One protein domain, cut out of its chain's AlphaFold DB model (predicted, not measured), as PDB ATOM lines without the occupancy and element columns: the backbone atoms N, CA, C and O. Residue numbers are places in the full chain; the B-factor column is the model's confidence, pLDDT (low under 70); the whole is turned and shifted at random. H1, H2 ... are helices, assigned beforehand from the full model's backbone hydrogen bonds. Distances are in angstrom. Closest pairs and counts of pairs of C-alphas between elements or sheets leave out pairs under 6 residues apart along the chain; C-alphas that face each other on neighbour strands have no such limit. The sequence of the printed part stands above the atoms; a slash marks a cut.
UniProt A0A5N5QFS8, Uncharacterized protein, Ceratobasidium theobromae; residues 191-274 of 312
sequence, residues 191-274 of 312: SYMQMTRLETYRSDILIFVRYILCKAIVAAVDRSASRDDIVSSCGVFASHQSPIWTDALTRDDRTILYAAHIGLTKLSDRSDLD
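This is residues 191 to 274 of the 312 residues of an uncharacterized protein of Ceratobasidium theobromae (UniProt A0A5N5QFS8). What shape is this? Two long helices, H2 and H4, run opposite ways along a loose rod, with short H1 near one end and H3 and a long loop, residues 225 to 242, at the other. What is printed? The printed part has 84 residues with four named helices, H1 to H4, all helix, loose, with radius of gyration of the C-alphas 14.8 A and spans 46 by 22 by 17 A.

What comes first? H1, residues 191 to 195, begins at C-alpha 191 (138.186, 17.747, 43.198); H2, residues 202 to 224, is 33.0 A long. What follows? H3 is residues 243 to 248; H4, residues 251 to 268, 25.8 A long, ends at C-alpha 268 (134.507, 19.763, 56.199).

How do H2 and H4 stand? They are close but not clearly touching, the closest C-alphas, Leu 213 and Leu 257, 7.9 A apart, at a shallow tilt of 27 degrees. What touches H2? H3 touches its residues 220 to 224 alone, the closest C-alphas, Ser 224 and Ala 248, 5.2 A apart. Are the backbones helical? In H1, H2, H3 and H4 every O i to N i+4 pair is within hydrogen-bond range.

Is it cut? The printed part has no cut; the link from H2 to H3 is long. Where is confidence low? Residues 224 to 241, 243 to 244 and 274 are under 70.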
ATOM      1  N   SER A 191     137.441  19.006  43.310       90.69
ATOM      2  CA  SER A 191     138.186  17.747  43.198       90.69
ATOM      3  C   SER A 191     139.677  17.951  43.455       90.69
ATOM      4  O   SER A 191     140.269  17.230  44.255       90.69
ATOM      5  N   TYR A 192     140.273  18.987  42.869       94.06
ATOM      6  CA  TYR A 192     141.658  19.363  43.123       94.06
ATOM      7  C   TYR A 192     141.908  19.682  44.606       94.06
ATOM      8  O   TYR A 192     142.857  19.161  45.195       94.06
ATOM      9  N   MET A 193     141.016  20.441  45.256       90.75
ATOM     10  CA  MET A 193     141.131  20.755  46.687       90.75
ATOM     11  C   MET A 193     141.047  19.524  47.599       90.75
ATOM     12  O   MET A 193     141.611  19.531  48.698       90.75
ATOM     13  N   GLN A 194     140.359  18.468  47.159       88.88
ATOM     14  CA  GLN A 194     140.319  17.179  47.854       88.88
ATOM     15  C   GLN A 194     141.602  16.370  47.651       88.88
ATOM     16  O   GLN A 194     142.009  15.644  48.558       88.88
ATOM     17  N   MET A 195     142.232  16.490  46.481       91.69
ATOM     18  CA  MET A 195     143.444  15.751  46.131       91.69
ATOM     19  C   MET A 195     144.707  16.360  46.740       91.69
ATOM     20  O   MET A 195     145.602  15.618  47.151       91.69
ATOM     21  N   THR A 196     144.806  17.692  46.788       93.12
ATOM     22  CA  THR A 196     146.019  18.344  47.287       93.12
ATOM     23  C   THR A 196     146.311  17.990  48.743       93.12
ATOM     24  O   THR A 196     145.425  17.888  49.597       93.12
ATOM     25  N   ARG A 197     147.604  17.841  49.029       91.25
ATOM     26  CA  ARG A 197     148.155  17.592  50.365       91.25
ATOM     27  C   ARG A 197     148.464  18.874  51.115       91.25
ATOM     28  O   ARG A 197     148.648  18.829  52.326       91.25
ATOM     29  N   LEU A 198     148.560  19.993  50.406       91.12
ATOM     30  CA  LEU A 198     148.854  21.278  51.014       91.12
ATOM     31  C   LEU A 198     147.574  21.852  51.611       91.12
ATOM     32  O   LEU A 198     146.514  21.833  50.990       91.12
ATOM     33  N   GLU A 199     147.683  22.348  52.836       88.88
ATOM     34  CA  GLU A 199     146.533  22.844  53.605       88.88
ATOM     35  C   GLU A 199     146.515  24.376  53.658       88.88
ATOM     36  O   GLU A 199     145.470  24.988  53.855       88.88
ATOM     37  N   THR A 200     147.666  25.002  53.386       88.25
ATOM     38  CA  THR A 200     147.933  26.437  53.558       88.25
ATOM     39  C   THR A 200     146.910  27.349  52.885       88.25
ATOM     40  O   THR A 200     146.611  28.412  53.417       88.25
ATOM     41  N   TYR A 201     146.380  26.955  51.727       86.38
ATOM     42  CA  TYR A 201     145.473  27.785  50.928       86.38
ATOM     43  C   TYR A 201     144.054  27.213  50.851       86.38
ATOM     44  O   TYR A 201     143.191  27.766  50.166       86.38
ATOM     45  N   ARG A 202     143.792  26.092  51.541       83.88
ATOM     46  CA  ARG A 202     142.541  25.344  51.382       83.88
ATOM     47  C   ARG A 202     141.333  26.137  51.867       83.88
ATOM     48  O   ARG A 202     140.316  26.152  51.180       83.88
ATOM     49  N   SER A 203     141.466  26.834  52.995       82.25
ATOM     50  CA  SER A 203     140.399  27.681  53.539       82.25
ATOM     51  C   SER A 203     140.043  28.839  52.597       82.25
ATOM     52  O   SER A 203     138.873  29.009  52.261       82.25
ATOM     53  N   ASP A 204     141.043  29.563  52.078       84.25
ATOM     54  CA  ASP A 204     140.822  30.687  51.154       84.25
ATOM     55  C   ASP A 204     140.054  30.244  49.895       84.25
ATOM     56  O   ASP A 204     139.059  30.853  49.497       84.25
ATOM     57  N   ILE A 205     140.480  29.128  49.292       83.00
ATOM     58  CA  ILE A 205     139.849  28.587  48.083       83.00
ATOM     59  C   ILE A 205     138.426  28.089  48.381       83.00
ATOM     60  O   ILE A 205     137.514  28.295  47.581       83.00
ATOM     61  N   LEU A 206     138.196  27.475  49.544       83.00
ATOM     62  CA  LEU A 206     136.865  27.027  49.962       83.00
ATOM     63  C   LEU A 206     135.888  28.179  50.182       83.00
ATOM     64  O   LEU A 206     134.727  28.075  49.778       83.00
ATOM     65  N   ILE A 207     136.338  29.267  50.809       83.00
ATOM     66  CA  ILE A 207     135.536  30.483  50.984       83.00
ATOM     67  C   ILE A 207     135.096  31.002  49.612       83.00
ATOM     68  O   ILE A 207     133.918  31.310  49.415       83.00
ATOM     69  N   PHE A 208     136.008  31.006  48.641       82.44
ATOM     70  CA  PHE A 208     135.704  31.420  47.278       82.44
ATOM     71  C   PHE A 208     134.703  30.495  46.568       82.44
ATOM     72  O   PHE A 208     133.713  30.972  46.010       82.44
ATOM     73  N   VAL A 209     134.897  29.172  46.634       83.56
ATOM     74  CA  VAL A 209     133.954  28.193  46.059       83.56
ATOM     75  C   VAL A 209     132.554  28.381  46.644       83.56
ATOM     76  O   VAL A 209     131.574  28.421  45.900       83.56
ATOM     77  N   ARG A 210     132.448  28.550  47.969       81.62
ATOM     78  CA  ARG A 210     131.170  28.820  48.645       81.62
ATOM     79  C   ARG A 210     130.532  30.106  48.140       81.62
ATOM     80  O   ARG A 210     129.341  30.113  47.852       81.62
ATOM     81  N   TYR A 211     131.317  31.169  47.995       82.19
ATOM     82  CA  TYR A 211     130.821  32.438  47.480       82.19
ATOM     83  C   TYR A 211     130.263  32.309  46.053       82.19
ATOM     84  O   TYR A 211     129.158  32.793  45.801       82.19
ATOM     85  N   ILE A 212     130.961  31.615  45.140       79.44
ATOM     86  CA  ILE A 212     130.438  31.381  43.782       79.44
ATOM     87  C   ILE A 212     129.143  30.577  43.835       79.44
ATOM     88  O   ILE A 212     128.176  30.957  43.178       79.44
ATOM     89  N   LEU A 213     129.094  29.493  44.613       80.69
ATOM     90  CA  LEU A 213     127.884  28.676  44.733       80.69
ATOM     91  C   LEU A 213     126.702  29.506  45.244       80.69
ATOM     92  O   LEU A 213     125.624  29.445  44.659       80.69
ATOM     93  N   CYS A 214     126.909  30.340  46.266       79.75
ATOM     94  CA  CYS A 214     125.883  31.255  46.763       79.75
ATOM     95  C   CYS A 214     125.407  32.223  45.670       79.75
ATOM     96  O   CYS A 214     124.204  32.387  45.486       79.75
ATOM     97  N   LYS A 215     126.323  32.832  44.907       77.81
ATOM     98  CA  LYS A 215     125.977  33.733  43.794       77.81
ATOM     99  C   LYS A 215     125.210  33.018  42.679       77.81
ATOM    100  O   LYS A 215     124.221  33.559  42.193       77.81
ATOM    101  N   ALA A 216     125.628  31.812  42.300       77.31
ATOM    102  CA  ALA A 216     124.954  31.008  41.284       77.31
ATOM    103  C   ALA A 216     123.527  30.636  41.713       77.31
ATOM    104  O   ALA A 216     122.599  30.719  40.909       77.31
ATOM    105  N   ILE A 217     123.347  30.293  42.991       75.44
ATOM    106  CA  ILE A 217     122.038  30.022  43.584       75.44
ATOM    107  C   ILE A 217     121.160  31.277  43.548       75.44
ATOM    108  O   ILE A 217     120.048  31.208  43.036       75.44
ATOM    109  N   VAL A 218     121.658  32.426  44.018       78.38
ATOM    110  CA  VAL A 218     120.909  33.698  43.990       78.38
ATOM    111  C   VAL A 218     120.491  34.054  42.560       78.38
ATOM    112  O   VAL A 218     119.320  34.315  42.315       78.38
ATOM    113  N   ALA A 219     121.399  33.944  41.588       77.62
ATOM    114  CA  ALA A 219     121.084  34.204  40.184       77.62
ATOM    115  C   ALA A 219     120.066  33.210  39.587       77.62
ATOM    116  O   ALA A 219     119.339  33.545  38.652       77.62
ATOM    117  N   ALA A 220     120.011  31.966  40.070       74.06
ATOM    118  CA  ALA A 220     118.965  31.020  39.684       74.06
ATOM    119  C   ALA A 220     117.603  31.402  40.287       74.06
ATOM    120  O   ALA A 220     116.600  31.357  39.578       74.06
ATOM    121  N   VAL A 221     117.575  31.851  41.548       72.88
ATOM    122  CA  VAL A 221     116.357  32.358  42.204       72.88
ATOM    123  C   VAL A 221     115.806  33.571  41.474       72.88
ATOM    124  O   VAL A 221     114.633  33.567  41.109       72.88
ATOM    125  N   ASP A 222     116.655  34.561  41.202       75.75
ATOM    126  CA  ASP A 222     116.261  35.801  40.526       75.75
ATOM    127  C   ASP A 222     115.665  35.527  39.137       75.75
ATOM    128  O   ASP A 222     114.748  36.220  38.705       75.75
ATOM    129  N   ARG A 223     116.143  34.480  38.445       75.44
ATOM    130  CA  ARG A 223     115.584  34.035  37.157       75.44
ATOM    131  C   ARG A 223     114.237  33.327  37.290       75.44
ATOM    132  O   ARG A 223     113.450  33.365  36.351       75.44
ATOM    133  N   SER A 224     113.987  32.665  38.417       69.44
ATOM    134  CA  SER A 224     112.753  31.907  38.660       69.44
ATOM    135  C   SER A 224     111.602  32.740  39.215       69.44
ATOM    136  O   SER A 224     110.446  32.331  39.123       69.44
ATOM    137  N   ALA A 225     111.897  33.904  39.788       60.41
ATOM    138  CA  ALA A 225     110.922  34.645  40.562       60.41
ATOM    139  C   ALA A 225     110.032  35.571  39.716       60.41
ATOM    140  O   ALA A 225     110.427  36.657  39.288       60.41
ATOM    141  N   SER A 226     108.756  35.189  39.624       60.38
ATOM    142  CA  SER A 226     107.662  36.116  39.932       60.38
ATOM    143  C   SER A 226     107.929  36.730  41.318       60.38
ATOM    144  O   SER A 226     108.233  36.006  42.264       60.38
ATOM    145  N   ARG A 227     107.879  38.063  41.435       54.69
ATOM    146  CA  ARG A 227     108.390  38.859  42.574       54.69
ATOM    147  C   ARG A 227     107.832  38.504  43.964       54.69
ATOM    148  O   ARG A 227     108.420  38.945  44.949       54.69
ATOM    149  N   ASP A 228     106.759  37.724  44.053       59.50
ATOM    150  CA  ASP A 228     105.992  37.552  45.292       59.50
ATOM    151  C   ASP A 228     106.474  36.401  46.207       59.50
ATOM    152  O   ASP A 228     106.172  36.424  47.398       59.50
ATOM    153  N   ASP A 229     107.305  35.457  45.731       55.06
ATOM    154  CA  ASP A 229     107.703  34.266  46.522       55.06
ATOM    155  C   ASP A 229     109.104  34.328  47.175       55.06
ATOM    156  O   ASP A 229     109.451  33.487  48.008       55.06
ATOM    157  N   ILE A 230     109.930  35.333  46.859       53.75
ATOM    158  CA  ILE A 230     111.363  35.349  47.236       53.75
ATOM    159  C   ILE A 230     111.580  35.485  48.757       53.75
ATOM    160  O   ILE A 230     112.549  34.956  49.310       53.75
ATOM    161  N   VAL A 231     110.675  36.169  49.464       52.75
ATOM    162  CA  VAL A 231     110.872  36.543  50.879       52.75
ATOM    163  C   VAL A 231     110.790  35.330  51.825       52.75
ATOM    164  O   VAL A 231     111.356  35.369  52.915       52.75
ATOM    165  N   SER A 232     110.188  34.211  51.401       52.66
ATOM    166  CA  SER A 232     110.081  32.993  52.222       52.66
ATOM    167  C   SER A 232     111.175  31.943  51.954       52.66
ATOM    168  O   SER A 232     111.237  30.932  52.660       52.66
ATOM    169  N   SER A 233     112.050  32.133  50.958       49.53
ATOM    170  CA  SER A 233     112.888  31.043  50.425       49.53
ATOM    171  C   SER A 233     114.306  30.929  51.001       49.53
ATOM    172  O   SER A 233     114.980  29.922  50.781       49.53
ATOM    173  N   CYS A 234     114.771  31.902  51.789       45.34
ATOM    174  CA  CYS A 234     116.137  31.908  52.336       45.34
ATOM    175  C   CYS A 234     116.429  30.776  53.352       45.34
ATOM    176  O   CYS A 234     117.590  30.441  53.583       45.34
ATOM    177  N   GLY A 235     115.391  30.134  53.905       46.91
ATOM    178  CA  GLY A 235     115.508  28.913  54.718       46.91
ATOM    179  C   GLY A 235     115.370  27.595  53.937       46.91
ATOM    180  O   GLY A 235     115.521  26.522  54.522       46.91
ATOM    181  N   VAL A 236     115.069  27.650  52.634       47.72
ATOM    182  CA  VAL A 236     114.527  26.513  51.862       47.72
ATOM    183  C   VAL A 236     115.602  25.776  51.045       47.72
ATOM    184  O   VAL A 236     115.386  24.649  50.612       47.72
ATOM    185  N   PHE A 237     116.824  26.306  50.940       50.25
ATOM    186  CA  PHE A 237     117.946  25.575  50.321       50.25
ATOM    187  C   PHE A 237     118.410  24.342  51.106       50.25
ATOM    188  O   PHE A 237     119.225  23.567  50.615       50.25
ATOM    189  N   ALA A 238     117.878  24.133  52.312       51.88
ATOM    190  CA  ALA A 238     118.173  22.963  53.127       51.88
ATOM    191  C   ALA A 238     117.423  21.694  52.682       51.88
ATOM    192  O   ALA A 238     117.732  20.611  53.178       51.88
ATOM    193  N   SER A 239     116.448  21.794  51.770       61.59
ATOM    194  CA  SER A 239     115.697  20.633  51.298       61.59
ATOM    195  C   SER A 239     115.655  20.577  49.777       61.59
ATOM    196  O   SER A 239     115.223  21.510  49.106       61.59
ATOM    197  N   HIS A 240     116.019  19.417  49.235       67.75
ATOM    198  CA  HIS A 240     115.830  19.037  47.832       67.75
ATOM    199  C   HIS A 240     114.360  19.051  47.377       67.75
ATOM    200  O   HIS A 240     114.072  18.833  46.204       67.75
ATOM    201  N   GLN A 241     113.442  19.288  48.316       68.75
ATOM    202  CA  GLN A 241     112.008  19.448  48.104       68.75
ATOM    203  C   GLN A 241     111.597  20.919  47.891       68.75
ATOM    204  O   GLN A 241     110.410  21.202  47.782       68.75
ATOM    205  N   SER A 242     112.545  21.862  47.865       71.12
ATOM    206  CA  SER A 242     112.270  23.272  47.562       71.12
ATOM    207  C   SER A 242     111.700  23.444  46.145       71.12
ATOM    208  O   SER A 242     112.282  22.876  45.220       71.12
ATOM    209  N   PRO A 243     110.686  24.304  45.932       69.56
ATOM    210  CA  PRO A 243     110.230  24.682  44.591       69.56
ATOM    211  C   PRO A 243     111.356  25.265  43.729       69.56
ATOM    212  O   PRO A 243     111.460  24.972  42.548       69.56
ATOM    213  N   ILE A 244     112.299  26.004  44.326       66.25
ATOM    214  CA  ILE A 244     113.491  26.487  43.606       66.25
ATOM    215  C   ILE A 244     114.312  25.300  43.087       66.25
ATOM    216  O   ILE A 244     114.830  25.319  41.975       66.25
ATOM    217  N   TRP A 245     114.420  24.236  43.881       73.12
ATOM    218  CA  TRP A 245     115.160  23.049  43.477       73.12
ATOM    219  C   TRP A 245     114.476  22.313  42.325       73.12
ATOM    220  O   TRP A 245     115.152  21.845  41.413       73.12
ATOM    221  N   THR A 246     113.150  22.195  42.349       76.44
ATOM    222  CA  THR A 246     112.403  21.457  41.325       76.44
ATOM    223  C   THR A 246     112.147  22.270  40.059       76.44
ATOM    224  O   THR A 246     112.239  21.697  38.971       76.44
ATOM    225  N   ASP A 247     111.889  23.570  40.203       76.12
ATOM    226  CA  ASP A 247     111.277  24.406  39.165       76.12
ATOM    227  C   ASP A 247     112.267  25.421  38.570       76.12
ATOM    228  O   ASP A 247     112.192  25.727  37.382       76.12
ATOM    229  N   ALA A 248     113.222  25.924  39.367       73.31
ATOM    230  CA  ALA A 248     114.195  26.929  38.919       73.31
ATOM    231  C   ALA A 248     115.491  26.326  38.366       73.31
ATOM    232  O   ALA A 248     116.134  26.912  37.493       73.31
ATOM    233  N   LEU A 249     115.909  25.181  38.908       73.25
ATOM    234  CA  LEU A 249     117.174  24.547  38.558       73.25
ATOM    235  C   LEU A 249     116.978  23.490  37.476       73.25
ATOM    236  O   LEU A 249     116.141  22.585  37.589       73.25
ATOM    237  N   THR A 250     117.827  23.535  36.450       81.12
ATOM    238  CA  THR A 250     117.868  22.447  35.472       81.12
ATOM    239  C   THR A 250     118.292  21.140  36.151       81.12
ATOM    240  O   THR A 250     118.772  21.101  37.291       81.12
ATOM    241  N   ARG A 251     118.083  20.009  35.471       81.94
ATOM    242  CA  ARG A 251     118.596  18.720  35.956       81.94
ATOM    243  C   ARG A 251     120.113  18.780  36.174       81.94
ATOM    244  O   ARG A 251     120.582  18.290  37.199       81.94
ATOM    245  N   ASP A 252     120.834  19.415  35.256       73.31
ATOM    246  CA  ASP A 252     122.292  19.510  35.301       73.31
ATOM    247  C   ASP A 252     122.753  20.420  36.446       73.31
ATOM    248  O   ASP A 252     123.617  20.018  37.225       73.31
ATOM    249  N   ASP A 253     122.097  21.570  36.653       72.25
ATOM    250  CA  ASP A 253     122.383  22.457  37.793       72.25
ATOM    251  C   ASP A 253     122.245  21.717  39.128       72.25
ATOM    252  O   ASP A 253     123.126  21.796  39.986       72.25
ATOM    253  N   ARG A 254     121.165  20.941  39.297       79.19
ATOM    254  CA  ARG A 254     120.946  20.126  40.501       79.19
ATOM    255  C   ARG A 254     122.035  19.085  40.691       79.19
ATOM    256  O   ARG A 254     122.532  18.927  41.803       79.19
ATOM    257  N   THR A 255     122.399  18.360  39.633       76.94
ATOM    258  CA  THR A 255     123.462  17.349  39.693       76.94
ATOM    259  C   THR A 255     124.782  17.976  40.123       76.94
ATOM    260  O   THR A 255     125.461  17.422  40.990       76.94
ATOM    261  N   ILE A 256     125.125  19.148  39.586       71.81
ATOM    262  CA  ILE A 256     126.378  19.805  39.942       71.81
ATOM    263  C   ILE A 256     126.322  20.377  41.361       71.81
ATOM    264  O   ILE A 256     127.274  20.196  42.116       71.81
ATOM    265  N   LEU A 257     125.213  20.999  41.772       74.75
ATOM    266  CA  LEU A 257     125.043  21.492  43.141       74.75
ATOM    267  C   LEU A 257     125.109  20.356  44.168       74.75
ATOM    268  O   LEU A 257     125.734  20.522  45.213       74.75
ATOM    269  N   TYR A 258     124.548  19.183  43.860       78.44
ATOM    270  CA  TYR A 258     124.715  17.991  44.691       78.44
ATOM    271  C   TYR A 258     126.165  17.520  44.750       78.44
ATOM    272  O   TYR A 258     126.666  17.239  45.837       78.44
ATOM    273  N   ALA A 259     126.848  17.431  43.607       74.94
ATOM    274  CA  ALA A 259     128.246  17.019  43.562       74.94
ATOM    275  C   ALA A 259     129.142  17.998  44.340       74.94
ATOM    276  O   ALA A 259     129.984  17.569  45.132       74.94
ATOM    277  N   ALA A 260     128.901  19.302  44.195       73.75
ATOM    278  CA  ALA A 260     129.573  20.349  44.950       73.75
ATOM    279  C   ALA A 260     129.266  20.244  46.450       73.75
ATOM    280  O   ALA A 260     130.190  20.297  47.255       73.75
ATOM    281  N   HIS A 261     128.004  20.026  46.834       76.88
ATOM    282  CA  HIS A 261     127.611  19.836  48.229       76.88
ATOM    283  C   HIS A 261     128.317  18.631  48.856       76.88
ATOM    284  O   HIS A 261     129.005  18.794  49.856       76.88
ATOM    285  N   ILE A 262     128.243  17.452  48.226       75.88
ATOM    286  CA  ILE A 262     128.954  16.243  48.675       75.88
ATOM    287  C   ILE A 262     130.456  16.523  48.791       75.88
ATOM    288  O   ILE A 262     131.099  16.102  49.753       75.88
ATOM    289  N   GLY A 263     131.024  17.234  47.816       72.81
ATOM    290  CA  GLY A 263     132.435  17.577  47.814       72.81
ATOM    291  C   GLY A 263     132.832  18.493  48.974       72.81
ATOM    292  O   GLY A 263     133.847  18.251  49.627       72.81
ATOM    293  N   LEU A 264     132.006  19.497  49.266       74.00
ATOM    294  CA  LEU A 264     132.181  20.424  50.380       74.00
ATOM    295  C   LEU A 264     131.977  19.752  51.743       74.00
ATOM    296  O   LEU A 264     132.730  20.055  52.664       74.00
ATOM    297  N   THR A 265     131.024  18.823  51.865       74.50
ATOM    298  CA  THR A 265     130.818  18.021  53.081       74.50
ATOM    299  C   THR A 265     132.028  17.136  53.368       74.50
ATOM    300  O   THR A 265     132.551  17.138  54.476       74.50
ATOM    301  N   LYS A 266     132.564  16.446  52.354       76.56
ATOM    302  CA  LYS A 266     133.807  15.674  52.522       76.56
ATOM    303  C   LYS A 266     134.982  16.554  52.943       76.56
ATOM    304  O   LYS A 266     135.846  16.109  53.689       76.56
ATOM    305  N   LEU A 267     135.038  17.790  52.438       74.38
ATOM    306  CA  LEU A 267     136.077  18.737  52.830       74.38
ATOM    307  C   LEU A 267     135.905  19.161  54.291       74.38
ATOM    308  O   LEU A 267     136.899  19.211  54.997       74.38
ATOM    309  N   SER A 268     134.691  19.382  54.791       74.75
ATOM    310  CA  SER A 268     134.507  19.763  56.199       74.75
ATOM    311  C   SER A 268     134.775  18.700  57.236       74.75
ATOM    312  O   SER A 268     135.014  19.049  58.385       74.75
ATOM    313  N   ASP A 269     134.735  17.430  56.853       76.88
ATOM    314  CA  ASP A 269     135.099  16.349  57.768       76.88
ATOM    315  C   ASP A 269     136.608  16.365  58.081       76.88
ATOM    316  O   ASP A 269     137.081  15.626  58.946       76.88
ATOM    317  N   ARG A 270     137.388  17.211  57.390       76.00
ATOM    318  CA  ARG A 270     138.813  17.384  57.646       76.00
ATOM    319  C   ARG A 270     139.067  18.340  58.811       76.00
ATOM    320  O   ARG A 270     138.607  19.478  58.819       76.00
ATOM    321  N   SER A 271     139.897  17.897  59.750       79.19
ATOM    322  CA  SER A 271     140.258  18.644  60.961       79.19
ATOM    323  C   SER A 271     141.110  19.892  60.716       79.19
ATOM    324  O   SER A 271     141.191  20.742  61.596       79.19
ATOM    325  N   ASP A 272     141.776  19.993  59.564       76.31
ATOM    326  CA  ASP A 272     142.636  21.134  59.220       76.31
ATOM    327  C   ASP A 272     141.850  22.385  58.796       76.31
ATOM    328  O   ASP A 272     142.392  23.489  58.752       76.31
ATOM    329  N   LEU A 273     140.558  22.224  58.507       73.75
ATOM    330  CA  LEU A 273     139.691  23.318  58.115       73.75
ATOM    331  C   LEU A 273     138.977  23.868  59.341       73.75
ATOM    332  O   LEU A 273     137.940  23.359  59.761       73.75
ATOM    333  N   ASP A 274     139.520  24.953  59.890       65.38
ATOM    334  CA  ASP A 274     138.819  25.735  60.898       65.38
ATOM    335  C   ASP A 274     137.615  26.447  60.267       65.38
ATOM    336  O   ASP A 274     137.696  27.572  59.772       65.38
TER     337      ASP A 274